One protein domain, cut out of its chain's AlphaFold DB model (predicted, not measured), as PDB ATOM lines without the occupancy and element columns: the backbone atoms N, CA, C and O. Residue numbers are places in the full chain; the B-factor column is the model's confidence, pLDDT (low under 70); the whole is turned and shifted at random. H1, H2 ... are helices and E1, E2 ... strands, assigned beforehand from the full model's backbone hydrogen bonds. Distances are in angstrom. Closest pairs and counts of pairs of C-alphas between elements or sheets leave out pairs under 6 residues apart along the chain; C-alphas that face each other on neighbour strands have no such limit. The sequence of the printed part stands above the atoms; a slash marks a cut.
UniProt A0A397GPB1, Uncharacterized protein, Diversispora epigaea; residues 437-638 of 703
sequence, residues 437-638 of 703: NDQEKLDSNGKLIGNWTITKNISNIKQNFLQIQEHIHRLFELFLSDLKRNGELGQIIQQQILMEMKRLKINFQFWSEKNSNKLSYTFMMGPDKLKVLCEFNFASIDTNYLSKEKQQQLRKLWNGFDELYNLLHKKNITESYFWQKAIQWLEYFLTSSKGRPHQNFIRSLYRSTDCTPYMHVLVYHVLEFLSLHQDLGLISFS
ATOM      1  N   ASN A 437     -73.607 476.329 -15.520       57.16
ATOM      2  CA  ASN A 437     -74.805 475.586 -15.139       57.16
ATOM      3  C   ASN A 437     -74.480 474.407 -14.207       57.16
ATOM      4  O   ASN A 437     -75.399 473.797 -13.667       57.16
ATOM      5  N   ASP A 438     -73.194 474.115 -13.997       60.00
ATOM      6  CA  ASP A 438     -72.654 473.119 -13.069       60.00
ATOM      7  C   ASP A 438     -71.863 473.749 -11.916       60.00
ATOM      8  O   ASP A 438     -71.207 473.030 -11.161       60.00
ATOM      9  N   GLN A 439     -71.950 475.074 -11.739       59.09
ATOM     10  CA  GLN A 439     -71.399 475.738 -10.563       59.09
ATOM     11  C   GLN A 439     -72.094 475.217  -9.308       59.09
ATOM     12  O   GLN A 439     -73.225 475.596  -8.999       59.09
ATOM     13  N   GLU A 440     -71.349 474.392  -8.575       61.69
ATOM     14  CA  GLU A 440     -71.378 474.359  -7.114       61.69
ATOM     15  C   GLU A 440     -72.784 474.076  -6.556       61.69
ATOM     16  O   GLU A 440     -73.281 474.714  -5.628       61.69
ATOM     17  N   LYS A 441     -73.446 473.096  -7.180       62.50
ATOM     18  CA  LYS A 441     -74.748 472.571  -6.765       62.50
ATOM     19  C   LYS A 441     -74.609 471.941  -5.379       62.50
ATOM     20  O   LYS A 441     -73.690 471.155  -5.158       62.50
ATOM     21  N   LEU A 442     -75.530 472.255  -4.473       59.53
ATOM     22  CA  LEU A 442     -75.639 471.583  -3.178       59.53
ATOM     23  C   LEU A 442     -76.635 470.419  -3.266       59.53
ATOM     24  O   LEU A 442     -77.618 470.499  -4.006       59.53
ATOM     25  N   ASP A 443     -76.392 469.354  -2.507       65.06
ATOM     26  CA  ASP A 443     -77.347 468.264  -2.298       65.06
ATOM     27  C   ASP A 443     -78.482 468.673  -1.337       65.06
ATOM     28  O   ASP A 443     -78.525 469.791  -0.813       65.06
ATOM     29  N   SER A 444     -79.412 467.752  -1.073       57.59
ATOM     30  CA  SER A 444     -80.512 467.957  -0.118       57.59
ATOM     31  C   SER A 444     -80.054 468.246   1.319       57.59
ATOM     32  O   SER A 444     -80.860 468.690   2.134       57.59
ATOM     33  N   ASN A 445     -78.781 467.995   1.630       60.59
ATOM     34  CA  ASN A 445     -78.167 468.146   2.945       60.59
ATOM     35  C   ASN A 445     -77.310 469.427   3.044       60.59
ATOM     36  O   ASN A 445     -76.822 469.752   4.125       60.59
ATOM     37  N   GLY A 446     -77.141 470.166   1.938       58.75
ATOM     38  CA  GLY A 446     -76.324 471.380   1.861       58.75
ATOM     39  C   GLY A 446     -74.846 471.149   1.524       58.75
ATOM     40  O   GLY A 446     -74.048 472.063   1.720       58.75
ATOM     41  N   LYS A 447     -74.474 469.961   1.029       68.69
ATOM     42  CA  LYS A 447     -73.097 469.571   0.686       68.69
ATOM     43  C   LYS A 447     -72.821 469.711  -0.815       68.69
ATOM     44  O   LYS A 447     -73.699 469.425  -1.625       68.69
ATOM     45  N   LEU A 448     -71.605 470.096  -1.205       67.75
ATOM     46  CA  LEU A 448     -71.222 470.245  -2.618       67.75
ATOM     47  C   LEU A 448     -71.300 468.927  -3.416       67.75
ATOM     48  O   LEU A 448     -70.664 467.925  -3.074       67.75
ATOM     49  N   ILE A 449     -72.030 468.961  -4.535       55.19
ATOM     50  CA  ILE A 449     -72.115 467.882  -5.524       55.19
ATOM     51  C   ILE A 449     -70.992 468.049  -6.554       55.19
ATOM     52  O   ILE A 449     -71.039 468.932  -7.411       55.19
ATOM     53  N   GLY A 450     -70.020 467.137  -6.515       59.47
ATOM     54  CA  GLY A 450     -68.988 466.987  -7.542       59.47
ATOM     55  C   GLY A 450     -67.565 467.219  -7.034       59.47
ATOM     56  O   GLY A 450     -67.306 468.096  -6.210       59.47
ATOM     57  N   ASN A 451     -66.631 466.424  -7.561       61.28
ATOM     58  CA  ASN A 451     -65.197 466.582  -7.341       61.28
ATOM     59  C   ASN A 451     -64.542 467.023  -8.658       61.28
ATOM     60  O   ASN A 451     -64.589 466.284  -9.640       61.28
ATOM     61  N   TRP A 452     -63.965 468.225  -8.688       63.91
ATOM     62  CA  TRP A 452     -63.408 468.828  -9.901       63.91
ATOM     63  C   TRP A 452     -61.881 468.738  -9.905       63.91
ATOM     64  O   TRP A 452     -61.202 469.662  -9.467       63.91
ATOM     65  N   THR A 453     -61.335 467.643 -10.426       53.25
ATOM     66  CA  THR A 453     -59.886 467.519 -10.647       53.25
ATOM     67  C   THR A 453     -59.432 468.265 -11.905       53.25
ATOM     68  O   THR A 453     -60.247 468.637 -12.767       53.25
ATOM     69  N   ILE A 454     -58.122 468.492 -12.045       54.12
ATOM     70  CA  ILE A 454     -57.534 469.078 -13.258       54.12
ATOM     71  C   ILE A 454     -57.774 468.134 -14.455       54.12
ATOM     72  O   ILE A 454     -57.249 467.028 -14.533       54.12
ATOM     73  N   THR A 455     -58.622 468.576 -15.387       48.41
ATOM     74  CA  THR A 455     -59.248 467.752 -16.448       48.41
ATOM     75  C   THR A 455     -59.388 468.458 -17.803       48.41
ATOM     76  O   THR A 455     -59.767 467.832 -18.798       48.41
ATOM     77  N   LYS A 456     -59.122 469.771 -17.886       46.03
ATOM     78  CA  LYS A 456     -59.238 470.527 -19.143       46.03
ATOM     79  C   LYS A 456     -58.011 470.310 -20.020       46.03
ATOM     80  O   LYS A 456     -56.914 470.747 -19.683       46.03
ATOM     81  N   ASN A 457     -58.210 469.706 -21.184       39.41
ATOM     82  CA  ASN A 457     -57.177 469.594 -22.207       39.41
ATOM     83  C   ASN A 457     -57.219 470.737 -23.237       39.41
ATOM     84  O   ASN A 457     -58.184 471.497 -23.311       39.41
ATOM     85  N   ILE A 458     -56.176 470.786 -24.077       34.81
ATOM     86  CA  ILE A 458     -55.967 471.764 -25.158       34.81
ATOM     87  C   ILE A 458     -57.202 471.912 -26.077       34.81
ATOM     88  O   ILE A 458     -57.536 473.007 -26.517       34.81
ATOM     89  N   SER A 459     -57.897 470.805 -26.351       33.06
ATOM     90  CA  SER A 459     -58.984 470.704 -27.330       33.06
ATOM     91  C   SER A 459     -60.361 471.085 -26.780       33.06
ATOM     92  O   SER A 459     -61.225 471.487 -27.556       33.06
ATOM     93  N   ASN A 460     -60.579 470.997 -25.465       36.97
ATOM     94  CA  ASN A 460     -61.896 471.217 -24.850       36.97
ATOM     95  C   ASN A 460     -62.189 472.694 -24.503       36.97
ATOM     96  O   ASN A 460     -63.233 472.993 -23.931       36.97
ATOM     97  N   ILE A 461     -61.276 473.622 -24.805       40.03
ATOM     98  CA  ILE A 461     -61.355 475.036 -24.378       40.03
ATOM     99  C   ILE A 461     -61.977 475.954 -25.464       40.03
ATOM    100  O   ILE A 461     -62.305 477.108 -25.216       40.03
ATOM    101  N   LYS A 462     -62.227 475.418 -26.663       32.34
ATOM    102  CA  LYS A 462     -62.409 476.148 -27.933       32.34
ATOM    103  C   LYS A 462     -63.798 476.799 -28.197       32.34
ATOM    104  O   LYS A 462     -64.227 476.788 -29.347       32.34
ATOM    105  N   GLN A 463     -64.542 477.326 -27.207       31.39
ATOM    106  CA  GLN A 463     -65.894 477.901 -27.461       31.39
ATOM    107  C   GLN A 463     -66.305 479.162 -26.654       31.39
ATOM    108  O   GLN A 463     -66.806 479.040 -25.540       31.39
ATOM    109  N   ASN A 464     -66.243 480.326 -27.318       34.34
ATOM    110  CA  ASN A 464     -67.047 481.570 -27.197       34.34
ATOM    111  C   ASN A 464     -67.107 482.425 -25.890       34.34
ATOM    112  O   ASN A 464     -67.456 481.983 -24.796       34.34
ATOM    113  N   PHE A 465     -66.871 483.738 -26.077       30.84
ATOM    114  CA  PHE A 465     -66.247 484.699 -25.140       30.84
ATOM    115  C   PHE A 465     -67.122 485.869 -24.628       30.84
ATOM    116  O   PHE A 465     -68.090 486.222 -25.292       30.84
ATOM    117  N   LEU A 466     -66.667 486.564 -23.550       26.62
ATOM    118  CA  LEU A 466     -66.472 488.049 -23.482       26.62
ATOM    119  C   LEU A 466     -65.945 488.604 -22.108       26.62
ATOM    120  O   LEU A 466     -66.727 488.761 -21.183       26.62
ATOM    121  N   GLN A 467     -64.661 489.015 -22.012       31.17
ATOM    122  CA  GLN A 467     -64.022 489.937 -21.004       31.17
ATOM    123  C   GLN A 467     -63.916 489.617 -19.469       31.17
ATOM    124  O   GLN A 467     -64.912 489.399 -18.786       31.17
ATOM    125  N   ILE A 468     -62.703 489.744 -18.874       27.91
ATOM    126  CA  ILE A 468     -62.411 489.751 -17.403       27.91
ATOM    127  C   ILE A 468     -61.446 490.898 -17.018       27.91
ATOM    128  O   ILE A 468     -60.531 491.203 -17.778       27.91
ATOM    129  N   GLN A 469     -61.584 491.435 -15.793       25.19
ATOM    130  CA  GLN A 469     -60.491 492.021 -14.987       25.19
ATOM    131  C   GLN A 469     -60.354 491.292 -13.627       25.19
ATOM    132  O   GLN A 469     -61.278 490.607 -13.189       25.19
ATOM    133  N   GLU A 470     -59.189 491.403 -12.983       31.38
ATOM    134  CA  GLU A 470     -58.729 490.502 -11.911       31.38
ATOM    135  C   GLU A 470     -59.127 490.840 -10.447       31.38
ATOM    136  O   GLU A 470     -59.559 491.944 -10.115       31.38
ATOM    137  N   HIS A 471     -58.766 489.898  -9.554       43.19
ATOM    138  CA  HIS A 471     -58.354 490.063  -8.142       43.19
ATOM    139  C   HIS A 471     -59.372 489.823  -7.000       43.19
ATOM    140  O   HIS A 471     -60.590 489.911  -7.121       43.19
ATOM    141  N   ILE A 472     -58.789 489.603  -5.810       41.78
ATOM    142  CA  ILE A 472     -59.358 489.283  -4.476       41.78
ATOM    143  C   ILE A 472     -60.377 490.319  -3.929       41.78
ATOM    144  O   ILE A 472     -60.967 490.140  -2.870       41.78
ATOM    145  N   HIS A 473     -60.658 491.398  -4.660       53.75
ATOM    146  CA  HIS A 473     -61.573 492.483  -4.265       53.75
ATOM    147  C   HIS A 473     -63.051 492.043  -4.116       53.75
ATOM    148  O   HIS A 473     -63.895 492.793  -3.619       53.75
ATOM    149  N   ARG A 474     -63.367 490.815  -4.544       67.69
ATOM    150  CA  ARG A 474     -64.721 490.381  -4.881       67.69
ATOM    151  C   ARG A 474     -65.722 490.349  -3.728       67.69
ATOM    152  O   ARG A 474     -66.884 490.656  -3.960       67.69
ATOM    153  N   LEU A 475     -65.325 490.002  -2.502       76.31
ATOM    154  CA  LEU A 475     -66.285 489.924  -1.385       76.31
ATOM    155  C   LEU A 475     -66.883 491.293  -1.021       76.31
ATOM    156  O   LEU A 475     -68.059 491.370  -0.667       76.31
ATOM    157  N   PHE A 476     -66.112 492.375  -1.168       82.31
ATOM    158  CA  PHE A 476     -66.606 493.740  -0.969       82.31
ATOM    159  C   PHE A 476     -67.413 494.243  -2.177       82.31
ATOM    160  O   PHE A 476     -68.455 494.866  -1.995       82.31
ATOM    161  N   GLU A 477     -67.008 493.897  -3.407       78.38
ATOM    162  CA  GLU A 477     -67.825 494.129  -4.611       78.38
ATOM    163  C   GLU A 477     -69.201 493.460  -4.526       78.38
ATOM    164  O   GLU A 477     -70.203 494.086  -4.853       78.38
ATOM    165  N   LEU A 478     -69.262 492.201  -4.084       78.69
ATOM    166  CA  LEU A 478     -70.510 491.452  -3.935       78.69
ATOM    167  C   LEU A 478     -71.417 492.067  -2.864       78.69
ATOM    168  O   LEU A 478     -72.616 492.198  -3.101       78.69
ATOM    169  N   PHE A 479     -70.849 492.518  -1.742       85.12
ATOM    170  CA  PHE A 479     -71.579 493.246  -0.702       85.12
ATOM    171  C   PHE A 479     -72.182 494.562  -1.228       85.12
ATOM    172  O   PHE A 479     -73.390 494.775  -1.110       85.12
ATOM    173  N   LEU A 480     -71.380 495.408  -1.889       83.88
ATOM    174  CA  LEU A 480     -71.874 496.642  -2.519       83.88
ATOM    175  C   LEU A 480     -72.896 496.358  -3.635       83.88
ATOM    176  O   LEU A 480     -73.838 497.127  -3.822       83.88
ATOM    177  N   SER A 481     -72.728 495.258  -4.372       79.06
ATOM    178  CA  SER A 481     -73.630 494.850  -5.452       79.06
ATOM    179  C   SER A 481     -74.978 494.334  -4.938       79.06
ATOM    180  O   SER A 481     -75.994 494.622  -5.565       79.06
ATOM    181  N   ASP A 482     -75.035 493.632  -3.797       78.81
ATOM    182  CA  ASP A 482     -76.313 493.193  -3.210       78.81
ATOM    183  C   ASP A 482     -77.111 494.396  -2.681       78.81
ATOM    184  O   ASP A 482     -78.265 494.568  -3.072       78.81
ATOM    185  N   LEU A 483     -76.457 495.304  -1.938       81.19
ATOM    186  CA  LEU A 483     -77.050 496.581  -1.507       81.19
ATOM    187  C   LEU A 483     -77.559 497.403  -2.704       81.19
ATOM    188  O   LEU A 483     -78.656 497.960  -2.679       81.19
ATOM    189  N   LYS A 484     -76.786 497.475  -3.797       80.31
ATOM    190  CA  LYS A 484     -77.205 498.184  -5.016       80.31
ATOM    191  C   LYS A 484     -78.375 497.488  -5.722       80.31
ATOM    192  O   LYS A 484     -79.272 498.171  -6.207       80.31
ATOM    193  N   ARG A 485     -78.385 496.151  -5.765       74.38
ATOM    194  CA  ARG A 485     -79.445 495.318  -6.365       74.38
ATOM    195  C   ARG A 485     -80.783 495.448  -5.633       74.38
ATOM    196  O   ARG A 485     -81.821 495.304  -6.268       74.38
ATOM    197  N   ASN A 486     -80.757 495.733  -4.336       70.94
ATOM    198  CA  ASN A 486     -81.953 495.921  -3.513       70.94
ATOM    199  C   ASN A 486     -82.444 497.382  -3.460       70.94
ATOM    200  O   ASN A 486     -83.498 497.646  -2.893       70.94
ATOM    201  N   GLY A 487     -81.686 498.337  -4.013       72.12
ATOM    202  CA  GLY A 487     -81.946 499.777  -3.858       72.12
ATOM    203  C   GLY A 487     -81.452 500.377  -2.532       72.12
ATOM    204  O   GLY A 487     -81.587 501.577  -2.311       72.12
ATOM    205  N   GLU A 488     -80.828 499.570  -1.671       79.19
ATOM    206  CA  GLU A 488     -80.366 499.934  -0.325       79.19
ATOM    207  C   GLU A 488     -79.128 500.854  -0.338       79.19
ATOM    208  O   GLU A 488     -78.905 501.594   0.616       79.19
ATOM    209  N   LEU A 489     -78.331 500.876  -1.419       80.75
ATOM    210  CA  LEU A 489     -77.104 501.693  -1.538       80.75
ATOM    211  C   LEU A 489     -77.369 503.206  -1.762       80.75
ATOM    212  O   LEU A 489     -76.695 503.870  -2.555       80.75
ATOM    213  N   GLY A 490     -78.355 503.769  -1.062       81.31
ATOM    214  CA  GLY A 490     -78.631 505.205  -1.009       81.31
ATOM    215  C   GLY A 490     -77.573 505.995  -0.226       81.31
ATOM    216  O   GLY A 490     -76.637 505.434   0.347       81.31
ATOM    217  N   GLN A 491     -77.732 507.322  -0.170       81.56
ATOM    218  CA  GLN A 491     -76.758 508.221   0.470       81.56
ATOM    219  C   GLN A 491     -76.498 507.876   1.950       81.56
ATOM    220  O   GLN A 491     -75.358 507.950   2.395       81.56
ATOM    221  N   ILE A 492     -77.524 507.441   2.693       84.19
ATOM    222  CA  ILE A 492     -77.414 507.058   4.112       84.19
ATOM    223  C   ILE A 492     -76.443 505.878   4.288       84.19
ATOM    224  O   ILE A 492     -75.500 505.962   5.074       84.19
ATOM    225  N   ILE A 493     -76.618 504.804   3.510       86.81
ATOM    226  CA  ILE A 493     -75.761 503.611   3.582       86.81
ATOM    227  C   ILE A 493     -74.352 503.904   3.052       86.81
ATOM    228  O   ILE A 493     -73.369 503.437   3.628       86.81
ATOM    229  N   GLN A 494     -74.219 504.756   2.030       88.62
ATOM    230  CA  GLN A 494     -72.909 505.247   1.591       88.62
ATOM    231  C   GLN A 494     -72.175 505.995   2.719       88.62
ATOM    232  O   GLN A 494     -70.992 505.736   2.935       88.62
ATOM    233  N   GLN A 495     -72.856 506.852   3.493       88.62
ATOM    234  CA  GLN A 495     -72.250 507.530   4.649       88.62
ATOM    235  C   GLN A 495     -71.876 506.558   5.779       88.62
ATOM    236  O   GLN A 495     -70.784 506.674   6.329       88.62
ATOM    237  N   GLN A 496     -72.706 505.554   6.083       90.75
ATOM    238  CA  GLN A 496     -72.369 504.521   7.077       90.75
ATOM    239  C   GLN A 496     -71.109 503.729   6.675       90.75
ATOM    240  O   GLN A 496     -70.210 503.531   7.494       90.75
ATOM    241  N   ILE A 497     -70.979 503.362   5.393       90.31
ATOM    242  CA  ILE A 497     -69.772 502.714   4.850       90.31
ATOM    243  C   ILE A 497     -68.554 503.653   4.919       90.31
ATOM    244  O   ILE A 497     -67.463 503.213   5.285       90.31
ATOM    245  N   LEU A 498     -68.714 504.948   4.622       91.44
ATOM    246  CA  LEU A 498     -67.635 505.941   4.733       91.44
ATOM    247  C   LEU A 498     -67.179 506.150   6.189       91.44
ATOM    248  O   LEU A 498     -65.979 506.284   6.438       91.44
ATOM    249  N   MET A 499     -68.102 506.131   7.155       90.00
ATOM    250  CA  MET A 499     -67.779 506.198   8.586       90.00
ATOM    251  C   MET A 499     -66.983 504.972   9.048       90.00
ATOM    252  O   MET A 499     -65.993 505.131   9.764       90.00
ATOM    253  N   GLU A 500     -67.330 503.772   8.578       92.31
ATOM    254  CA  GLU A 500     -66.548 502.558   8.840       92.31
ATOM    255  C   GLU A 500     -65.159 502.594   8.200       92.31
ATOM    256  O   GLU A 500     -64.166 502.327   8.875       92.31
ATOM    257  N   MET A 501     -65.043 502.995   6.931       90.94
ATOM    258  CA  MET A 501     -63.731 503.142   6.284       90.94
ATOM    259  C   MET A 501     -62.855 504.162   7.031       90.94
ATOM    260  O   MET A 501     -61.671 503.912   7.267       90.94
ATOM    261  N   LYS A 502     -63.451 505.257   7.524       92.06
ATOM    262  CA  LYS A 502     -62.780 506.236   8.392       92.06
ATOM    263  C   LYS A 502     -62.364 505.636   9.743       92.06
ATOM    264  O   LYS A 502     -61.242 505.895  10.178       92.06
ATOM    265  N   ARG A 503     -63.192 504.792  10.380       94.62
ATOM    266  CA  ARG A 503     -62.834 504.023  11.596       94.62
ATOM    267  C   ARG A 503     -61.640 503.098  11.340       94.62
ATOM    268  O   ARG A 503     -60.716 503.048  12.151       94.62
ATOM    269  N   LEU A 504     -61.615 502.430  10.185       90.56
ATOM    270  CA  LEU A 504     -60.499 501.593   9.731       90.56
ATOM    271  C   LEU A 504     -59.251 502.397   9.319       90.56
ATOM    272  O   LEU A 504     -58.189 501.801   9.134       90.56
ATOM    273  N   LYS A 505     -59.330 503.735   9.252       89.44
ATOM    274  CA  LYS A 505     -58.282 504.654   8.765       89.44
ATOM    275  C   LYS A 505     -57.933 504.451   7.280       89.44
ATOM    276  O   LYS A 505     -56.786 504.641   6.883       89.44
ATOM    277  N   ILE A 506     -58.923 504.072   6.473       86.56
ATOM    278  CA  ILE A 506     -58.810 503.843   5.027       86.56
ATOM    279  C   ILE A 506     -59.395 505.050   4.283       86.56
ATOM    280  O   ILE A 506     -60.524 505.471   4.541       86.56
ATOM    281  N   ASN A 507     -58.635 505.596   3.332       85.81
ATOM    282  CA  ASN A 507     -59.100 506.681   2.468       85.81
ATOM    283  C   ASN A 507     -60.022 506.114   1.379       85.81
ATOM    284  O   ASN A 507     -59.548 505.610   0.364       85.81
ATOM    285  N   PHE A 508     -61.335 506.203   1.595       86.81
ATOM    286  CA  PHE A 508     -62.361 505.677   0.695       86.81
ATOM    287  C   PHE A 508     -63.388 506.760   0.339       86.81
ATOM    288  O   PHE A 508     -63.753 507.571   1.190       86.81
ATOM    289  N   GLN A 509     -63.845 506.782  -0.913       87.25
ATOM    290  CA  GLN A 509     -64.826 507.731  -1.448       87.25
ATOM    291  C   GLN A 509     -65.734 507.055  -2.488       87.25
ATOM    292  O   GLN A 509     -65.316 506.115  -3.165       87.25
ATOM    293  N   PHE A 510     -66.950 507.583  -2.639       85.44
ATOM    294  CA  PHE A 510     -67.877 507.289  -3.736       85.44
ATOM    295  C   PHE A 510     -67.992 508.511  -4.664       85.44
ATOM    296  O   PHE A 510     -67.920 509.647  -4.194       85.44
ATOM    297  N   TRP A 511     -68.205 508.297  -5.964       82.69
ATOM    298  CA  TRP A 511     -68.505 509.351  -6.943       82.69
ATOM    299  C   TRP A 511     -69.361 508.819  -8.102       82.69
ATOM    300  O   TRP A 511     -69.357 507.623  -8.395       82.69
ATOM    301  N   SER A 512     -70.061 509.709  -8.804       78.62
ATOM    302  CA  SER A 512     -70.722 509.388 -10.079       78.62
ATOM    303  C   SER A 512     -69.778 509.653 -11.254       78.62
ATOM    304  O   SER A 512     -69.071 510.663 -11.278       78.62
ATOM    305  N   GLU A 513     -69.754 508.764 -12.246       73.88
ATOM    306  CA  GLU A 513     -69.029 509.000 -13.501       73.88
ATOM    307  C   GLU A 513     -69.726 510.093 -14.333       73.88
ATOM    308  O   GLU A 513     -70.937 510.065 -14.516       73.88
ATOM    309  N   LYS A 514     -68.974 511.065 -14.872       52.97
ATOM    310  CA  LYS A 514     -69.555 512.287 -15.478       52.97
ATOM    311  C   LYS A 514     -70.521 512.055 -16.652       52.97
ATOM    312  O   LYS A 514     -71.331 512.931 -16.929       52.97
ATOM    313  N   ASN A 515     -70.445 510.892 -17.302       57.19
ATOM    314  CA  ASN A 515     -71.264 510.527 -18.461       57.19
ATOM    315  C   ASN A 515     -72.124 509.266 -18.209       57.19
ATOM    316  O   ASN A 515     -72.610 508.667 -19.165       57.19
ATOM    317  N   SER A 516     -72.282 508.801 -16.960       58.16
ATOM    318  CA  SER A 516     -73.147 507.650 -16.664       58.16
ATOM    319  C   SER A 516     -73.707 507.676 -15.237       58.16
ATOM    320  O   SER A 516     -73.034 508.078 -14.292       58.16
ATOM    321  N   ASN A 517     -74.917 507.141 -15.034       59.81
ATOM    322  CA  ASN A 517     -75.522 506.969 -13.698       59.81
ATOM    323  C   ASN A 517     -74.864 505.824 -12.884       59.81
ATOM    324  O   ASN A 517     -75.500 505.139 -12.078       59.81
ATOM    325  N   LYS A 518     -73.572 505.574 -13.115       70.75
ATOM    326  CA  LYS A 518     -72.773 504.553 -12.453       70.75
ATOM    327  C   LYS A 518     -72.033 505.178 -11.276       70.75
ATOM    328  O   LYS A 518     -71.066 505.919 -11.442       70.75
ATOM    329  N   LEU A 519     -72.495 504.828 -10.077       75.69
ATOM    330  CA  LEU A 519     -71.729 505.006  -8.850       75.69
ATOM    331  C   LEU A 519     -70.450 504.155  -8.927       75.69
ATOM    332  O   LEU A 519     -70.533 502.932  -9.077       75.69
ATOM    333  N   SER A 520     -69.305 504.817  -8.806       79.75
ATOM    334  CA  SER A 520     -67.957 504.250  -8.742       79.75
ATOM    335  C   SER A 520     -67.277 504.687  -7.437       79.75
ATOM    336  O   SER A 520     -67.771 505.567  -6.731       79.75
ATOM    337  N   TYR A 521     -66.197 504.008  -7.046       81.69
ATOM    338  CA  TYR A 521     -65.608 504.152  -5.711       81.69
ATOM    339  C   TYR A 521     -64.112 503.822  -5.685       81.69
ATOM    340  O   TYR A 521     -63.567 503.244  -6.629       81.69
ATOM    341  N   THR A 522     -63.434 504.200  -4.599       75.75
ATOM    342  CA  THR A 522     -61.978 504.051  -4.460       75.75
ATOM    343  C   THR A 522     -61.531 502.589  -4.556       75.75
ATOM    344  O   THR A 522     -61.913 501.753  -3.737       75.75
ATOM    345  N   PHE A 523     -60.654 502.288  -5.517       71.06
ATOM    346  CA  PHE A 523     -59.982 500.991  -5.587       71.06
ATOM    347  C   PHE A 523     -58.962 500.871  -4.448       71.06
ATOM    348  O   PHE A 523     -57.995 501.629  -4.383       71.06
ATOM    349  N   MET A 524     -59.190 499.921  -3.544       68.62
ATOM    350  CA  MET A 524     -58.350 499.701  -2.363       68.62
ATOM    351  C   MET A 524     -57.021 499.020  -2.720       68.62
ATOM    352  O   MET A 524     -56.954 498.248  -3.681       68.62
ATOM    353  N   MET A 525     -55.968 499.235  -1.925       62.59
ATOM    354  CA  MET A 525     -54.696 498.511  -2.072       62.59
ATOM    355  C   MET A 525     -54.700 497.214  -1.248       62.59
ATOM    356  O   MET A 525     -55.552 497.017  -0.387       62.59
ATOM    357  N   GLY A 526     -53.754 496.302  -1.505       62.03
ATOM    358  CA  GLY A 526     -53.682 494.988  -0.839       62.03
ATOM    359  C   GLY A 526     -53.830 495.015   0.697       62.03
ATOM    360  O   GLY A 526     -54.677 494.286   1.213       62.03
ATOM    361  N   PRO A 527     -53.088 495.874   1.431       66.94
ATOM    362  CA  PRO A 527     -53.233 496.003   2.883       66.94
ATOM    363  C   PRO A 527     -54.624 496.478   3.322       66.94
ATOM    364  O   PRO A 527     -55.167 495.954   4.290       66.94
ATOM    365  N   ASP A 528     -55.225 497.419   2.589       77.00
ATOM    366  CA  ASP A 528     -56.560 497.946   2.890       77.00
ATOM    367  C   ASP A 528     -57.641 496.882   2.644       77.00
ATOM    368  O   ASP A 528     -58.553 496.734   3.452       77.00
ATOM    369  N   LYS A 529     -57.506 496.082   1.571       78.88
ATOM    370  CA  LYS A 529     -58.399 494.942   1.283       78.88
ATOM    371  C   LYS A 529     -58.368 493.908   2.407       78.88
ATOM    372  O   LYS A 529     -59.429 493.457   2.832       78.88
ATOM    373  N   LEU A 530     -57.177 493.560   2.903       78.19
ATOM    374  CA  LEU A 530     -57.026 492.650   4.042       78.19
ATOM    375  C   LEU A 530     -57.625 493.259   5.316       78.19
ATOM    376  O   LEU A 530     -58.366 492.590   6.028       78.19
ATOM    377  N   LYS A 531     -57.391 494.551   5.570       84.88
ATOM    378  CA  LYS A 531     -57.959 495.230   6.736       84.88
ATOM    379  C   LYS A 531     -59.489 495.283   6.706       84.88
ATOM    380  O   LYS A 531     -60.122 495.033   7.726       84.88
ATOM    381  N   VAL A 532     -60.092 495.557   5.549       86.62
ATOM    382  CA  VAL A 532     -61.550 495.479   5.359       86.62
ATOM    383  C   VAL A 532     -62.044 494.053   5.599       86.62
ATOM    384  O   VAL A 532     -62.982 493.871   6.374       86.62
ATOM    385  N   LEU A 533     -61.383 493.041   5.022       84.44
ATOM    386  CA  LEU A 533     -61.730 491.635   5.240       84.44
ATOM    387  C   LEU A 533     -61.772 491.286   6.737       84.44
ATOM    388  O   LEU A 533     -62.791 490.779   7.206       84.44
ATOM    389  N   CYS A 534     -60.722 491.601   7.500       84.69
ATOM    390  CA  CYS A 534     -60.634 491.264   8.924       84.69
ATOM    391  C   CYS A 534     -61.544 492.140   9.811       84.69
ATOM    392  O   CYS A 534     -62.283 491.616  10.642       84.69
ATOM    393  N   GLU A 535     -61.517 493.468   9.644       89.69
ATOM    394  CA  GLU A 535     -62.008 494.431  10.647       89.69
ATOM    395  C   GLU A 535     -63.330 495.148  10.302       89.69
ATOM    396  O   GLU A 535     -63.844 495.884  11.151       89.69
ATOM    397  N   PHE A 536     -63.896 494.996   9.094       91.50
ATOM    398  CA  PHE A 536     -65.150 495.681   8.734       91.50
ATOM    399  C   PHE A 536     -66.330 495.195   9.595       91.50
ATOM    400  O   PHE A 536     -66.586 493.986   9.701       91.50
ATOM    401  N   ASN A 537     -67.052 496.140  10.208       90.75
ATOM    402  CA  ASN A 537     -68.139 495.853  11.138       90.75
ATOM    403  C   ASN A 537     -69.504 496.011  10.458       90.75
ATOM    404  O   ASN A 537     -70.042 497.107  10.385       90.75
ATOM    405  N   PHE A 538     -70.121 494.906  10.041       89.94
ATOM    406  CA  PHE A 538     -71.463 494.937   9.445       89.94
ATOM    407  C   PHE A 538     -72.558 495.482  10.382       89.94
ATOM    408  O   PHE A 538     -73.581 495.942   9.885       89.94
ATOM    409  N   ALA A 539     -72.347 495.489  11.705       88.75
ATOM    410  CA  ALA A 539     -73.303 496.034  12.674       88.75
ATOM    411  C   ALA A 539     -73.301 497.575  12.775       88.75
ATOM    412  O   ALA A 539     -74.054 498.133  13.570       88.75
ATOM    413  N   SER A 540     -72.478 498.273  11.985       86.75
ATOM    414  CA  SER A 540     -72.588 499.726  11.782       86.75
ATOM    415  C   SER A 540     -73.664 500.115  10.761       86.75
ATOM    416  O   SER A 540     -74.008 501.292  10.656       86.75
ATOM    417  N   ILE A 541     -74.122 499.154   9.953       86.81
ATOM    418  CA  ILE A 541     -75.120 499.358   8.906       86.81
ATOM    419  C   ILE A 541     -76.509 499.253   9.536       86.81
ATOM    420  O   ILE A 541     -76.761 498.353  10.340       86.81
ATOM    421  N   ASP A 542     -77.409 500.166   9.178       83.31
ATOM    422  CA  ASP A 542     -78.767 500.185   9.724       83.31
ATOM    423  C   ASP A 542     -79.511 498.866   9.430       83.31
ATOM    424  O   ASP A 542     -79.603 498.402   8.289       83.31
ATOM    425  N   THR A 543     -80.075 498.274  10.484       80.25
ATOM    426  CA  THR A 543     -80.857 497.035  10.444       80.25
ATOM    427  C   THR A 543     -82.104 497.100   9.566       80.25
ATOM    428  O   THR A 543     -82.573 496.048   9.141       80.25
ATOM    429  N   ASN A 544     -82.600 498.301   9.242       77.88
ATOM    430  CA  ASN A 544     -83.664 498.506   8.250       77.88
ATOM    431  C   ASN A 544     -83.238 498.110   6.820       77.88
ATOM    432  O   ASN A 544     -84.093 497.809   5.993       77.88
ATOM    433  N   TYR A 545     -81.930 498.102   6.539       76.38
ATOM    434  CA  TYR A 545     -81.340 497.790   5.230       76.38
ATOM    435  C   TYR A 545     -80.497 496.504   5.262       76.38
ATOM    436  O   TYR A 545     -80.284 495.873   4.233       76.38
ATOM    437  N   LEU A 546     -79.997 496.097   6.437       81.12
ATOM    438  CA  LEU A 546     -79.184 494.892   6.597       81.12
ATOM    439  C   LEU A 546     -79.475 494.222   7.949       81.12
ATOM    440  O   LEU A 546     -78.898 494.612   8.961       81.12
ATOM    441  N   SER A 547     -80.358 493.217   7.977       83.06
ATOM    442  CA  SER A 547     -80.806 492.578   9.230       83.06
ATOM    443  C   SER A 547     -79.650 491.987  10.053       83.06
ATOM    444  O   SER A 547     -78.626 491.573   9.500       83.06
ATOM    445  N   LYS A 548     -79.819 491.891  11.379       83.06
ATOM    446  CA  LYS A 548     -78.779 491.396  12.308       83.06
ATOM    447  C   LYS A 548     -78.280 489.995  11.935       83.06
ATOM    448  O   LYS A 548     -77.094 489.697  12.057       83.06
ATOM    449  N   GLU A 549     -79.163 489.157  11.410       82.12
ATOM    450  CA  GLU A 549     -78.870 487.805  10.936       82.12
ATOM    451  C   GLU A 549     -77.981 487.857   9.685       82.12
ATOM    452  O   GLU A 549     -76.969 487.159   9.622       82.12
ATOM    453  N   LYS A 550     -78.295 488.728   8.712       82.00
ATOM    454  CA  LYS A 550     -77.470 488.931   7.507       82.00
ATOM    455  C   LYS A 550     -76.111 489.557   7.857       82.00
ATOM    456  O   LYS A 550     -75.099 489.136   7.300       82.00
ATOM    457  N   GLN A 551     -76.054 490.484   8.820       87.19
ATOM    458  CA  GLN A 551     -74.802 491.047   9.353       87.19
ATOM    459  C   GLN A 551     -73.895 489.952   9.945       87.19
ATOM    460  O   GLN A 551     -72.717 489.858   9.591       87.19
ATOM    461  N   GLN A 552     -74.449 489.086  10.802       86.88
ATOM    462  CA  GLN A 552     -73.727 487.952  11.395       86.88
ATOM    463  C   GLN A 552     -73.269 486.941  10.333       86.88
ATOM    464  O   GLN A 552     -72.128 486.476  10.380       86.88
ATOM    465  N   GLN A 553     -74.121 486.633   9.348       87.00
ATOM    466  CA  GLN A 553     -73.781 485.738   8.238       87.00
ATOM    467  C   GLN A 553     -72.617 486.279   7.394       87.00
ATOM    468  O   GLN A 553     -71.664 485.546   7.122       87.00
ATOM    469  N   LEU A 554     -72.651 487.564   7.022       88.00
ATOM    470  CA  LEU A 554     -71.568 488.216   6.278       88.00
ATOM    471  C   LEU A 554     -70.257 488.215   7.077       88.00
ATOM    472  O   LEU A 554     -69.215 487.844   6.535       88.00
ATOM    473  N   ARG A 555     -70.307 488.530   8.380       92.00
ATOM    474  CA  ARG A 555     -69.125 488.494   9.259       92.00
ATOM    475  C   ARG A 555     -68.538 487.084   9.377       92.00
ATOM    476  O   ARG A 555     -67.323 486.935   9.276       92.00
ATOM    477  N   LYS A 556     -69.373 486.043   9.514       90.00
ATOM    478  CA  LYS A 556     -68.922 484.638   9.523       90.00
ATOM    479  C   LYS A 556     -68.296 484.227   8.186       90.00
ATOM    480  O   LYS A 556     -67.250 483.582   8.183       90.00
ATOM    481  N   LEU A 557     -68.894 484.622   7.059       89.62
ATOM    482  CA  LEU A 557     -68.376 484.309   5.724       89.62
ATOM    483  C   LEU A 557     -67.001 484.947   5.480       89.62
ATOM    484  O   LEU A 557     -66.105 484.305   4.932       89.62
ATOM    485  N   TRP A 558     -66.826 486.198   5.908       90.75
ATOM    486  CA  TRP A 558     -65.561 486.919   5.782       90.75
ATOM    487  C   TRP A 558     -64.487 486.357   6.722       90.75
ATOM    488  O   TRP A 558     -63.351 486.190   6.288       90.75
ATOM    489  N   ASN A 559     -64.844 485.956   7.950       90.19
ATOM    490  CA  ASN A 559     -63.926 485.250   8.855       90.19
ATOM    491  C   ASN A 559     -63.414 483.927   8.255       90.19
ATOM    492  O   ASN A 559     -62.240 483.611   8.402       90.19
ATOM    493  N   GLY A 560     -64.267 483.160   7.568       85.75
ATOM    494  CA  GLY A 560     -63.837 481.920   6.913       85.75
ATOM    495  C   GLY A 560     -62.899 482.158   5.721       85.75
ATOM    496  O   GLY A 560     -61.961 481.392   5.518       85.75
ATOM    497  N   PHE A 561     -63.089 483.249   4.971       85.94
ATOM    498  CA  PHE A 561     -62.165 483.618   3.892       85.94
ATOM    499  C   PHE A 561     -60.825 484.143   4.434       85.94
ATOM    500  O   PHE A 561     -59.777 483.859   3.859       85.94
ATOM    501  N   ASP A 562     -60.842 484.853   5.564       83.44
ATOM    502  CA  ASP A 562     -59.635 485.247   6.299       83.44
ATOM    503  C   ASP A 562     -58.889 484.024   6.861       83.44
ATOM    504  O   ASP A 562     -57.670 483.925   6.728       83.44
ATOM    505  N   GLU A 563     -59.596 483.016   7.392       86.31
ATOM    506  CA  GLU A 563     -58.971 481.743   7.777       86.31
ATOM    507  C   GLU A 563     -58.255 481.099   6.577       86.31
ATOM    508  O   GLU A 563     -57.067 480.792   6.680       86.31
ATOM    509  N   LEU A 564     -58.917 480.975   5.420       80.44
ATOM    510  CA  LEU A 564     -58.289 480.461   4.193       80.44
ATOM    511  C   LEU A 564     -57.079 481.295   3.758       80.44
ATOM    512  O   LEU A 564     -56.031 480.731   3.443       80.44
ATOM    513  N   TYR A 565     -57.184 482.626   3.785       78.56
ATOM    514  CA  TYR A 565     -56.079 483.521   3.447       78.56
ATOM    515  C   TYR A 565     -54.866 483.301   4.364       78.56
ATOM    516  O   TYR A 565     -53.740 483.168   3.879       78.56
ATOM    517  N   ASN A 566     -55.078 483.189   5.676       75.50
ATOM    518  CA  ASN A 566     -54.010 482.902   6.634       75.50
ATOM    519  C   ASN A 566     -53.452 481.477   6.486       75.50
ATOM    520  O   ASN A 566     -52.260 481.261   6.700       75.50
ATOM    521  N   LEU A 567     -54.275 480.503   6.083       73.69
ATOM    522  CA  LEU A 567     -53.840 479.135   5.793       73.69
ATOM    523  C   LEU A 567     -52.912 479.059   4.565       73.69
ATOM    524  O   LEU A 567     -51.891 478.378   4.647       73.69
ATOM    525  N   LEU A 568     -53.176 479.825   3.495       67.50
ATOM    526  CA  LEU A 568     -52.271 479.963   2.334       67.50
ATOM    527  C   LEU A 568     -50.875 480.513   2.708       67.50
ATOM    528  O   LEU A 568     -49.916 480.328   1.960       67.50
ATOM    529  N   HIS A 569     -50.758 481.195   3.854       64.44
ATOM    530  CA  HIS A 569     -49.525 481.818   4.347       64.44
ATOM    531  C   HIS A 569     -48.776 480.982   5.408       64.44
ATOM    532  O   HIS A 569     -47.771 481.443   5.955       64.44
ATOM    533  N   LYS A 570     -49.205 479.745   5.696       66.00
ATOM    534  CA  LYS A 570     -48.461 478.816   6.568       66.00
ATOM    535  C   LYS A 570     -47.433 478.021   5.755       66.00
ATOM    536  O   LYS A 570     -47.769 477.474   4.712       66.00
ATOM    537  N   LYS A 571     -46.192 477.908   6.258       55.56
ATOM    538  CA  LYS A 571     -45.132 477.084   5.629       55.56
ATOM    539  C   LYS A 571     -45.534 475.605   5.527       55.56
ATOM    540  O   LYS A 571     -45.336 474.993   4.487       55.56
ATOM    541  N   ASN A 572     -46.108 475.061   6.602       62.50
ATOM    542  CA  ASN A 572     -46.464 473.649   6.718       62.50
ATOM    543  C   ASN A 572     -47.987 473.546   6.855       62.50
ATOM    544  O   ASN A 572     -48.523 473.741   7.947       62.50
ATOM    545  N   ILE A 573     -48.684 473.276   5.752       66.50
ATOM    546  CA  ILE A 573     -50.126 473.022   5.747       66.50
ATOM    547  C   ILE A 573     -50.423 471.697   5.055       66.50
ATOM    548  O   ILE A 573     -49.954 471.446   3.948       66.50
ATOM    549  N   THR A 574     -51.216 470.849   5.710       72.50
ATOM    550  CA  THR A 574     -51.697 469.611   5.101       72.50
ATOM    551  C   THR A 574     -52.720 469.948   4.022       72.50
ATOM    552  O   THR A 574     -53.732 470.599   4.282       72.50
ATOM    553  N   GLU A 575     -52.454 469.464   2.817       69.44
ATOM    554  CA  GLU A 575     -53.246 469.625   1.593       69.44
ATOM    555  C   GLU A 575     -54.745 469.358   1.840       69.44
ATOM    556  O   GLU A 575     -55.603 470.201   1.568       69.44
ATOM    557  N   SER A 576     -55.051 468.223   2.475       78.12
ATOM    558  CA  SER A 576     -56.412 467.800   2.828       78.12
ATOM    559  C   SER A 576     -57.102 468.714   3.848       78.12
ATOM    560  O   SER A 576     -58.307 468.939   3.744       78.12
ATOM    561  N   TYR A 577     -56.362 469.283   4.805       83.50
ATOM    562  CA  TYR A 577     -56.904 470.219   5.796       83.50
ATOM    563  C   TYR A 577     -57.274 471.563   5.155       83.50
ATOM    564  O   TYR A 577     -58.325 472.129   5.461       83.50
ATOM    565  N   PHE A 578     -56.445 472.053   4.224       81.25
ATOM    566  CA  PHE A 578     -56.775 473.243   3.441       81.25
ATOM    567  C   PHE A 578     -58.049 473.026   2.612       81.25
ATOM    568  O   PHE A 578     -58.977 473.830   2.678       81.25
ATOM    569  N   TRP A 579     -58.123 471.903   1.891       80.38
ATOM    570  CA  TRP A 579     -59.269 471.541   1.055       80.38
ATOM    571  C   TRP A 579     -60.577 471.401   1.852       80.38
ATOM    572  O   TRP A 579     -61.597 471.964   1.457       80.38
ATOM    573  N   GLN A 580     -60.544 470.749   3.023       84.75
ATOM    574  CA  GLN A 580     -61.701 470.658   3.927       84.75
ATOM    575  C   GLN A 580     -62.224 472.042   4.339       84.75
ATOM    576  O   GLN A 580     -63.430 472.284   4.297       84.75
ATOM    577  N   LYS A 581     -61.326 472.967   4.703       85.50
ATOM    578  CA  LYS A 581     -61.692 474.350   5.038       85.50
ATOM    579  C   LYS A 581     -62.241 475.115   3.834       85.50
ATOM    580  O   LYS A 581     -63.190 475.882   3.985       85.50
ATOM    581  N   ALA A 582     -61.676 474.895   2.647       80.88
ATOM    582  CA  ALA A 582     -62.093 475.567   1.422       80.88
ATOM    583  C   ALA A 582     -63.512 475.143   0.999       80.88
ATOM    584  O   ALA A 582     -64.339 476.000   0.686       80.88
ATOM    585  N   ILE A 583     -63.827 473.845   1.097       81.94
ATOM    586  CA  ILE A 583     -65.180 473.305   0.890       81.94
ATOM    587  C   ILE A 583     -66.173 473.861   1.917       81.94
ATOM    588  O   ILE A 583     -67.184 474.429   1.515       81.94
ATOM    589  N   GLN A 584     -65.864 473.797   3.219       87.00
ATOM    590  CA  GLN A 584     -66.755 474.312   4.276       87.00
ATOM    591  C   GLN A 584     -67.084 475.803   4.102       87.00
ATOM    592  O   GLN A 584     -68.196 476.245   4.399       87.00
ATOM    593  N   TRP A 585     -66.118 476.593   3.627       89.25
ATOM    594  CA  TRP A 585     -66.332 478.003   3.318       89.25
ATOM    595  C   TRP A 585     -67.239 478.205   2.098       89.25
ATOM    596  O   TRP A 585     -68.129 479.058   2.140       89.25
ATOM    597  N   LEU A 586     -67.046 477.421   1.034       83.19
ATOM    598  CA  LEU A 586     -67.831 477.526  -0.195       83.19
ATOM    599  C   LEU A 586     -69.279 477.048   0.011       83.19
ATOM    600  O   LEU A 586     -70.215 477.745  -0.372       83.19
ATOM    601  N   GLU A 587     -69.482 475.935   0.718       83.88
ATOM    602  CA  GLU A 587     -70.806 475.473   1.167       83.88
ATOM    603  C   GLU A 587     -71.524 476.563   1.980       83.88
ATOM    604  O   GLU A 587     -72.708 476.832   1.769       83.88
ATOM    605  N   TYR A 588     -70.794 477.281   2.844       84.69
ATOM    606  CA  TYR A 588     -71.362 478.402   3.591       84.69
ATOM    607  C   TYR A 588     -71.691 479.622   2.709       84.69
ATOM    608  O   TYR A 588     -72.756 480.221   2.884       84.69
ATOM    609  N   PHE A 589     -70.843 479.970   1.732       84.56
ATOM    610  CA  PHE A 589     -71.103 481.028   0.738       84.56
ATOM    611  C   PHE A 589     -72.425 480.792  -0.018       84.56
ATOM    612  O   PHE A 589     -73.204 481.725  -0.232       84.56
ATOM    613  N   LEU A 590     -72.694 479.530  -0.355       79.69
ATOM    614  CA  LEU A 590     -73.828 479.068  -1.159       79.69
ATOM    615  C   LEU A 590     -75.120 478.822  -0.356       79.69
ATOM    616  O   LEU A 590     -76.124 478.426  -0.946       79.69
ATOM    617  N   THR A 591     -75.118 479.052   0.967       77.25
ATOM    618  CA  THR A 591     -76.238 478.712   1.869       77.25
ATOM    619  C   THR A 591     -77.593 479.187   1.330       77.25
ATOM    620  O   THR A 591     -77.858 480.393   1.258       77.25
ATOM    621  N   SER A 592     -78.467 478.227   1.009       61.84
ATOM    622  CA  SER A 592     -79.804 478.430   0.437       61.84
ATOM    623  C   SER A 592     -80.702 479.378   1.243       61.84
ATOM    624  O   SER A 592     -80.614 479.476   2.467       61.84
ATOM    625  N   SER A 593     -81.630 480.038   0.540       63.84
ATOM    626  CA  SER A 593     -82.674 480.853   1.178       63.84
ATOM    627  C   SER A 593     -83.628 479.960   1.980       63.84
ATOM    628  O   SER A 593     -83.928 478.846   1.550       63.84
ATOM    629  N   LYS A 594     -84.143 480.445   3.114       58.44
ATOM    630  CA  LYS A 594     -85.131 479.731   3.943       58.44
ATOM    631  C   LYS A 594     -86.499 480.408   3.872       58.44
ATOM    632  O   LYS A 594     -86.583 481.631   3.844       58.44
ATOM    633  N   GLY A 595     -87.559 479.599   3.909       52.56
ATOM    634  CA  GLY A 595     -88.952 480.058   3.937       52.56
ATOM    635  C   GLY A 595     -89.499 480.560   2.595       52.56
ATOM    636  O   GLY A 595     -88.804 480.587   1.579       52.56
ATOM    637  N   ARG A 596     -90.792 480.908   2.578       48.31
ATOM    638  CA  ARG A 596     -91.522 481.323   1.366       48.31
ATOM    639  C   ARG A 596     -91.443 482.843   1.146       48.31
ATOM    640  O   ARG A 596     -91.535 483.583   2.135       48.31
ATOM    641  N   PRO A 597     -91.354 483.319  -0.116       50.91
ATOM    642  CA  PRO A 597     -91.542 484.729  -0.460       50.91
ATOM    643  C   PRO A 597     -92.799 485.307   0.198       50.91
ATOM    644  O   PRO A 597     -93.820 484.629   0.282       50.91
ATOM    645  N   HIS A 598     -92.706 486.545   0.683       52.31
ATOM    646  CA  HIS A 598     -93.788 487.288   1.350       52.31
ATOM    647  C   HIS A 598     -94.388 486.652   2.623       52.31
ATOM    648  O   HIS A 598     -95.314 487.228   3.184       52.31
ATOM    649  N   GLN A 599     -93.876 485.510   3.112       49.44
ATOM    650  CA  GLN A 599     -94.417 484.841   4.308       49.44
ATOM    651  C   GLN A 599     -93.387 484.486   5.391       49.44
ATOM    652  O   GLN A 599     -93.786 484.427   6.545       49.44
ATOM    653  N   ASN A 600     -92.106 484.243   5.065       48.97
ATOM    654  CA  ASN A 600     -90.989 484.178   6.040       48.97
ATOM    655  C   ASN A 600     -89.624 484.023   5.319       48.97
ATOM    656  O   ASN A 600     -88.891 483.060   5.540       48.97
ATOM    657  N   PHE A 601     -89.302 484.912   4.373       51.50
ATOM    658  CA  PHE A 601     -88.159 484.724   3.465       51.50
ATOM    659  C   PHE A 601     -86.823 485.238   4.032       51.50
ATOM    660  O   PHE A 601     -86.526 486.431   3.972       51.50
ATOM    661  N   ILE A 602     -85.969 484.323   4.498       55.50
ATOM    662  CA  ILE A 602     -84.558 484.600   4.808       55.50
ATOM    663  C   ILE A 602     -83.742 484.358   3.535       55.50
ATOM    664  O   ILE A 602     -83.510 483.215   3.138       55.50
ATOM    665  N   ARG A 603     -83.305 485.437   2.884       58.81
ATOM    666  CA  ARG A 603     -82.537 485.399   1.629       58.81
ATOM    667  C   ARG A 603     -81.152 484.764   1.823       58.81
ATOM    668  O   ARG A 603     -80.479 485.045   2.811       58.81
ATOM    669  N   SER A 604     -80.729 483.946   0.855       66.19
ATOM    670  CA  SER A 604     -79.419 483.274   0.814       66.19
ATOM    671  C   SER A 604     -78.244 484.239   0.992       66.19
ATOM    672  O   SER A 604     -78.377 485.450   0.780       66.19
ATOM    673  N   LEU A 605     -77.070 483.710   1.359       73.56
ATOM    674  CA  LEU A 605     -75.851 484.519   1.456       73.56
ATOM    675  C   LEU A 605     -75.480 485.083   0.079       73.56
ATOM    676  O   LEU A 605     -75.627 486.289  -0.130       73.56
ATOM    677  N   TYR A 606     -75.117 484.191  -0.845       76.25
ATOM    678  CA  TYR A 606     -74.891 484.440  -2.269       76.25
ATOM    679  C   TYR A 606     -75.443 483.267  -3.102       76.25
ATOM    680  O   TYR A 606     -76.078 482.358  -2.562       76.25
ATOM    681  N   ARG A 607     -75.295 483.315  -4.430       71.75
ATOM    682  CA  ARG A 607     -75.679 482.246  -5.370       71.75
ATOM    683  C   ARG A 607     -74.440 481.664  -6.047       71.75
ATOM    684  O   ARG A 607     -73.427 482.347  -6.149       71.75
ATOM    685  N   SER A 608     -74.547 480.466  -6.620       67.62
ATOM    686  CA  SER A 608     -73.481 479.878  -7.449       67.62
ATOM    687  C   SER A 608     -73.060 480.778  -8.621       67.62
ATOM    688  O   SER A 608     -71.884 480.852  -8.960       67.62
ATOM    689  N   THR A 609     -73.986 481.573  -9.169       66.19
ATOM    690  CA  THR A 609     -73.703 482.598 -10.194       66.19
ATOM    691  C   THR A 609     -72.837 483.766  -9.713       66.19
ATOM    692  O   THR A 609     -72.323 484.518 -10.541       66.19
ATOM    693  N   ASP A 610     -72.720 483.970  -8.398       72.38
ATOM    694  CA  ASP A 610     -71.886 485.012  -7.789       72.38
ATOM    695  C   ASP A 610     -70.436 484.516  -7.562       72.38
ATOM    696  O   ASP A 610     -69.529 485.332  -7.353       72.38
ATOM    697  N   CYS A 611     -70.207 483.197  -7.643       69.44
ATOM    698  CA  CYS A 611     -68.903 482.556  -7.484       69.44
ATOM    699  C   CYS A 611     -67.987 482.828  -8.681       69.44
ATOM    700  O   CYS A 611     -68.400 482.825  -9.842       69.44
ATOM    701  N   THR A 612     -66.710 483.077  -8.393       67.94
ATOM    702  CA  THR A 612     -65.715 483.497  -9.393       67.94
ATOM    703  C   THR A 612     -64.753 482.377  -9.781       67.94
ATOM    704  O   THR A 612     -64.546 481.458  -8.986       67.94
ATOM    705  N   PRO A 613     -64.061 482.498 -10.936       59.59
ATOM    706  CA  PRO A 613     -62.966 481.601 -11.295       59.59
ATOM    707  C   PRO A 613     -61.969 481.389 -10.152       59.59
ATOM    708  O   PRO A 613     -61.624 480.254  -9.850       59.59
ATOM    709  N   TYR A 614     -61.575 482.456  -9.450       63.00
ATOM    710  CA  TYR A 614     -60.633 482.366  -8.332       63.00
ATOM    711  C   TYR A 614     -61.181 481.591  -7.121       63.00
ATOM    712  O   TYR A 614     -60.409 480.901  -6.468       63.00
ATOM    713  N   MET A 615     -62.486 481.667  -6.822       70.75
ATOM    714  CA  MET A 615     -63.106 480.908  -5.721       70.75
ATOM    715  C   MET A 615     -63.132 479.409  -6.032       70.75
ATOM    716  O   MET A 615     -62.702 478.601  -5.215       70.75
ATOM    717  N   HIS A 616     -63.533 479.048  -7.249       73.06
ATOM    718  CA  HIS A 616     -63.486 477.670  -7.725       73.06
ATOM    719  C   HIS A 616     -62.046 477.110  -7.715       73.06
ATOM    720  O   HIS A 616     -61.790 476.034  -7.183       73.06
ATOM    721  N   VAL A 617     -61.074 477.873  -8.226       65.88
ATOM    722  CA  VAL A 617     -59.646 477.504  -8.225       65.88
ATOM    723  C   VAL A 617     -59.102 477.303  -6.807       65.88
ATOM    724  O   VAL A 617     -58.387 476.329  -6.562       65.88
ATOM    725  N   LEU A 618     -59.463 478.195  -5.878       70.56
ATOM    726  CA  LEU A 618     -59.079 478.132  -4.466       70.56
ATOM    727  C   LEU A 618     -59.538 476.827  -3.804       70.56
ATOM    728  O   LEU A 618     -58.794 476.263  -3.009       70.56
ATOM    729  N   VAL A 619     -60.737 476.347  -4.139       71.44
ATOM    730  CA  VAL A 619     -61.323 475.136  -3.546       71.44
ATOM    731  C   VAL A 619     -60.820 473.861  -4.222       71.44
ATOM    732  O   VAL A 619     -60.495 472.900  -3.529       71.44
ATOM    733  N   TYR A 620     -60.724 473.840  -5.554       67.56
ATOM    734  CA  TYR A 620     -60.530 472.596  -6.308       67.56
ATOM    735  C   TYR A 620     -59.107 472.361  -6.839       67.56
ATOM    736  O   TYR A 620     -58.736 471.212  -7.055       67.56
ATOM    737  N   HIS A 621     -58.284 473.399  -7.028       66.75
ATOM    738  CA  HIS A 621     -56.989 473.258  -7.723       66.75
ATOM    739  C   HIS A 621     -55.765 473.680  -6.896       66.75
ATOM    740  O   HIS A 621     -54.655 473.236  -7.179       66.75
ATOM    741  N   VAL A 622     -55.951 474.450  -5.817       66.50
ATOM    742  CA  VAL A 622     -54.876 474.711  -4.836       66.50
ATOM    743  C   VAL A 622     -54.435 473.427  -4.116       66.50
ATOM    744  O   VAL A 622     -53.271 473.325  -3.742       66.50
ATOM    745  N   LEU A 623     -55.325 472.431  -3.988       66.38
ATOM    746  CA  LEU A 623     -54.996 471.090  -3.492       66.38
ATOM    747  C   LEU A 623     -53.917 470.424  -4.362       66.38
ATOM    748  O   LEU A 623     -52.809 470.203  -3.888       66.38
ATOM    749  N   GLU A 624     -54.208 470.179  -5.644       61.41
ATOM    750  CA  GLU A 624     -53.274 469.516  -6.570       61.41
ATOM    751  C   GLU A 624     -51.967 470.316  -6.755       61.41
ATOM    752  O   GLU A 624     -50.885 469.741  -6.877       61.41
ATOM    753  N   PHE A 625     -52.034 471.652  -6.709       60.84
ATOM    754  CA  PHE A 625     -50.842 472.507  -6.745       60.84
ATOM    755  C   PHE A 625     -49.965 472.358  -5.488       60.84
ATOM    756  O   PHE A 625     -48.738 472.374  -5.593       60.84
ATOM    757  N   LEU A 626     -50.568 472.192  -4.302       60.91
ATOM    758  CA  LEU A 626     -49.834 471.881  -3.071       60.91
ATOM    759  C   LEU A 626     -49.173 470.502  -3.149       60.91
ATOM    760  O   LEU A 626     -48.013 470.395  -2.762       60.91
ATOM    761  N   SER A 627     -49.850 469.490  -3.703       63.00
ATOM    762  CA  SER A 627     -49.280 468.149  -3.908       63.00
ATOM    763  C   SER A 627     -48.030 468.183  -4.799       63.00
ATOM    764  O   SER A 627     -47.028 467.536  -4.505       63.00
ATOM    765  N   LEU A 628     -48.063 468.972  -5.880       56.53
ATOM    766  CA  LEU A 628     -46.974 469.060  -6.863       56.53
ATOM    767  C   LEU A 628     -45.775 469.911  -6.404       56.53
ATOM    768  O   LEU A 628     -44.675 469.749  -6.940       56.53
ATOM    769  N   HIS A 629     -45.970 470.834  -5.456       56.34
ATOM    770  CA  HIS A 629     -44.972 471.841  -5.054       56.34
ATOM    771  C   HIS A 629     -44.821 471.983  -3.525       56.34
ATOM    772  O   HIS A 629     -44.477 473.055  -3.011       56.34
ATOM    773  N   GLN A 630     -45.073 470.895  -2.791       58.31
ATOM    774  CA  GLN A 630     -45.057 470.835  -1.324       58.31
ATOM    775  C   GLN A 630     -43.712 471.269  -0.710       58.31
ATOM    776  O   GLN A 630     -43.682 471.869   0.362       58.31
ATOM    777  N   ASP A 631     -42.602 471.025  -1.412       53.94
ATOM    778  CA  ASP A 631     -41.232 471.373  -1.011       53.94
ATOM    779  C   ASP A 631     -40.893 472.872  -1.146       53.94
ATOM    780  O   ASP A 631     -39.859 473.327  -0.651       53.94
ATOM    781  N   LEU A 632     -41.743 473.639  -1.836       53.38
ATOM    782  CA  LEU A 632     -41.592 475.077  -2.071       53.38
ATOM    783  C   LEU A 632     -42.670 475.903  -1.360       53.38
ATOM    784  O   LEU A 632     -42.389 477.025  -0.926       53.38
ATOM    785  N   GLY A 633     -43.889 475.371  -1.255       51.84
ATOM    786  CA  GLY A 633     -45.050 476.052  -0.684       51.84
ATOM    787  C   GLY A 633     -45.581 477.211  -1.543       51.84
ATOM    788  O   GLY A 633     -44.856 477.861  -2.299       51.84
ATOM    789  N   LEU A 634     -46.873 477.517  -1.399       55.78
ATOM    790  CA  LEU A 634     -47.589 478.513  -2.219       55.78
ATOM    791  C   LEU A 634     -46.949 479.915  -2.196       55.78
ATOM    792  O   LEU A 634     -46.909 480.603  -3.215       55.78
ATOM    793  N   ILE A 635     -46.392 480.325  -1.051       50.91
ATOM    794  CA  ILE A 635     -45.757 481.641  -0.860       50.91
ATOM    795  C   ILE A 635     -44.605 481.861  -1.855       50.91
ATOM    796  O   ILE A 635     -44.428 482.976  -2.353       50.91
ATOM    797  N   SER A 636     -43.864 480.804  -2.209       46.38
ATOM    798  CA  SER A 636     -42.734 480.864  -3.146       46.38
ATOM    799  C   SER A 636     -43.129 481.313  -4.559       46.38
ATOM    800  O   SER A 636     -42.272 481.788  -5.309       46.38
ATOM    801  N   PHE A 637     -44.421 481.257  -4.900       52.72
ATOM    802  CA  PHE A 637     -44.983 481.670  -6.189       52.72
ATOM    803  C   PHE A 637     -45.648 483.064  -6.161       52.72
ATOM    804  O   PHE A 637     -45.930 483.624  -7.215       52.72
ATOM    805  N   SER A 638     -45.835 483.685  -4.987       54.25
ATOM    806  CA  SER A 638     -46.515 484.989  -4.844       54.25
ATOM    807  C   SER A 638     -45.764 486.153  -5.513       54.25
ATOM    808  O   SER A 638     -44.555 486.311  -5.319       54.25
TER     809      SER A 638
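What this domain is: This is residues 437 to 638 of the 703 residues of an uncharacterized protein of Diversispora epigaea (UniProt A0A397GPB1). The core is a helical hairpin, the long helix H4 with H5 folded back beside it; H3 packs on H4 from one side, with H1 close by, while the short helices H6 and H7 pack on H5. Beyond H1 and H3, at one end, lie H2 and a small two-strand hairpin of E1 and E2; H8 sits at the far end of H4, and long loops run round this body, of which residues 455 to 469 stick out. The printed part has 202 residues, with eight named helices and two named strands in the order H1, H2, E1, E2, H3, H4, H5, H6, H7, H8; the sheet's order is E1, E2, antiparallel. The class is mostly helix, though under half of the residues, 96 of 202, are in named elements. The whole is compact, with a radius of gyration of the C-alphas of 18.8 A, and spans 50 by 41 by 36 A.

Where its parts are: Begin at C-alpha 437, at (-74.805, 475.586, -15.139); from there residues 437 to 473 hold no named element. Find C-alpha 474 at (-64.721, 490.381, -4.881), where H1 begins; it runs over residues 474 to 485, 15.6 A. H2 takes residues 491 to 503 and is 18.3 A long. Next come two strands, E1, residues 510 to 512, 7.3 A, and E2, residues 519 to 521, 6.9 A. H3 covers residues 526 to 535, 14.2 A. Look then for C-alpha 548 at (-78.779, 491.396, 12.308): here begins H4, residues 548 to 568, the longest helix at 30.5 A. H5, residues 575 to 589, measures 21.2 A. After residues 590 to 612 you reach H6, residues 613 to 620, 10.6 A, then H7, residues 622 to 628, 9.9 A, and H8, residues 634 to 637, 5.7 A, whose last C-alpha is at (-44.983, 481.670, -6.189).

How they stand to each other: Start at the helical hairpin of H4 and H5, which touch at a shallow tilt of 20 degrees, opposite ways; their closest C-alphas are those of Gly 560 and Trp 585, 5.9 A apart. H3 touches H4, which meets it with residues 558 to 562 alone, at a steep tilt of 48 degrees; the closest C-alphas, of Leu 533 and Trp 558, are 6.1 A apart. H1 is close to H4 but not clearly touching, with the C-alphas of Leu 475 and Trp 558 7.8 A apart. H1 and H3 are near each other, and so are H2 and H3, while H1 and H2 are apart. In the hairpin of E1 and E2, antiparallel at 141 degrees, find N 511 and O 520 within hydrogen-bond range at 2.9 A, and N 520 and O 511 at 2.8 A. The closest C-alphas of H2 and E1, those of Gln 494 and Phe 510, are 7.6 A apart. On H5, look at Ala 582: its C-alpha is 5.0 A from that of Val 619, the closest pair where H6 touches H5 at a steep tilt of 51 degrees. H7 touches residues 575 to 579 of H5 alone, at a shallow tilt of 12 degrees, opposite ways, with the C-alphas of Glu 575 and Leu 623 closest at 5.6 A. H6 and H7 meet only through their link. H8 is close to H4 but not clearly touching; the C-alphas of Leu 568 and Leu 634 are 6.7 A apart. In H1 to H7 every O i to N i+4 pair is within hydrogen-bond range; H8 is too short for such a pair.

The domain as a whole: The two C-alphas farthest apart, those of Gln 599 and Asp 631, are 55.1 A from each other. The printed part has no cut. The links from H3 to H4, 12 residues, and from H5 to H6, 23 residues, are long. The mean pLDDT of the printed part is 70.0, and 92 residues are under 70, among them residues 437 to 474, 592 to 604 and 620 to 638.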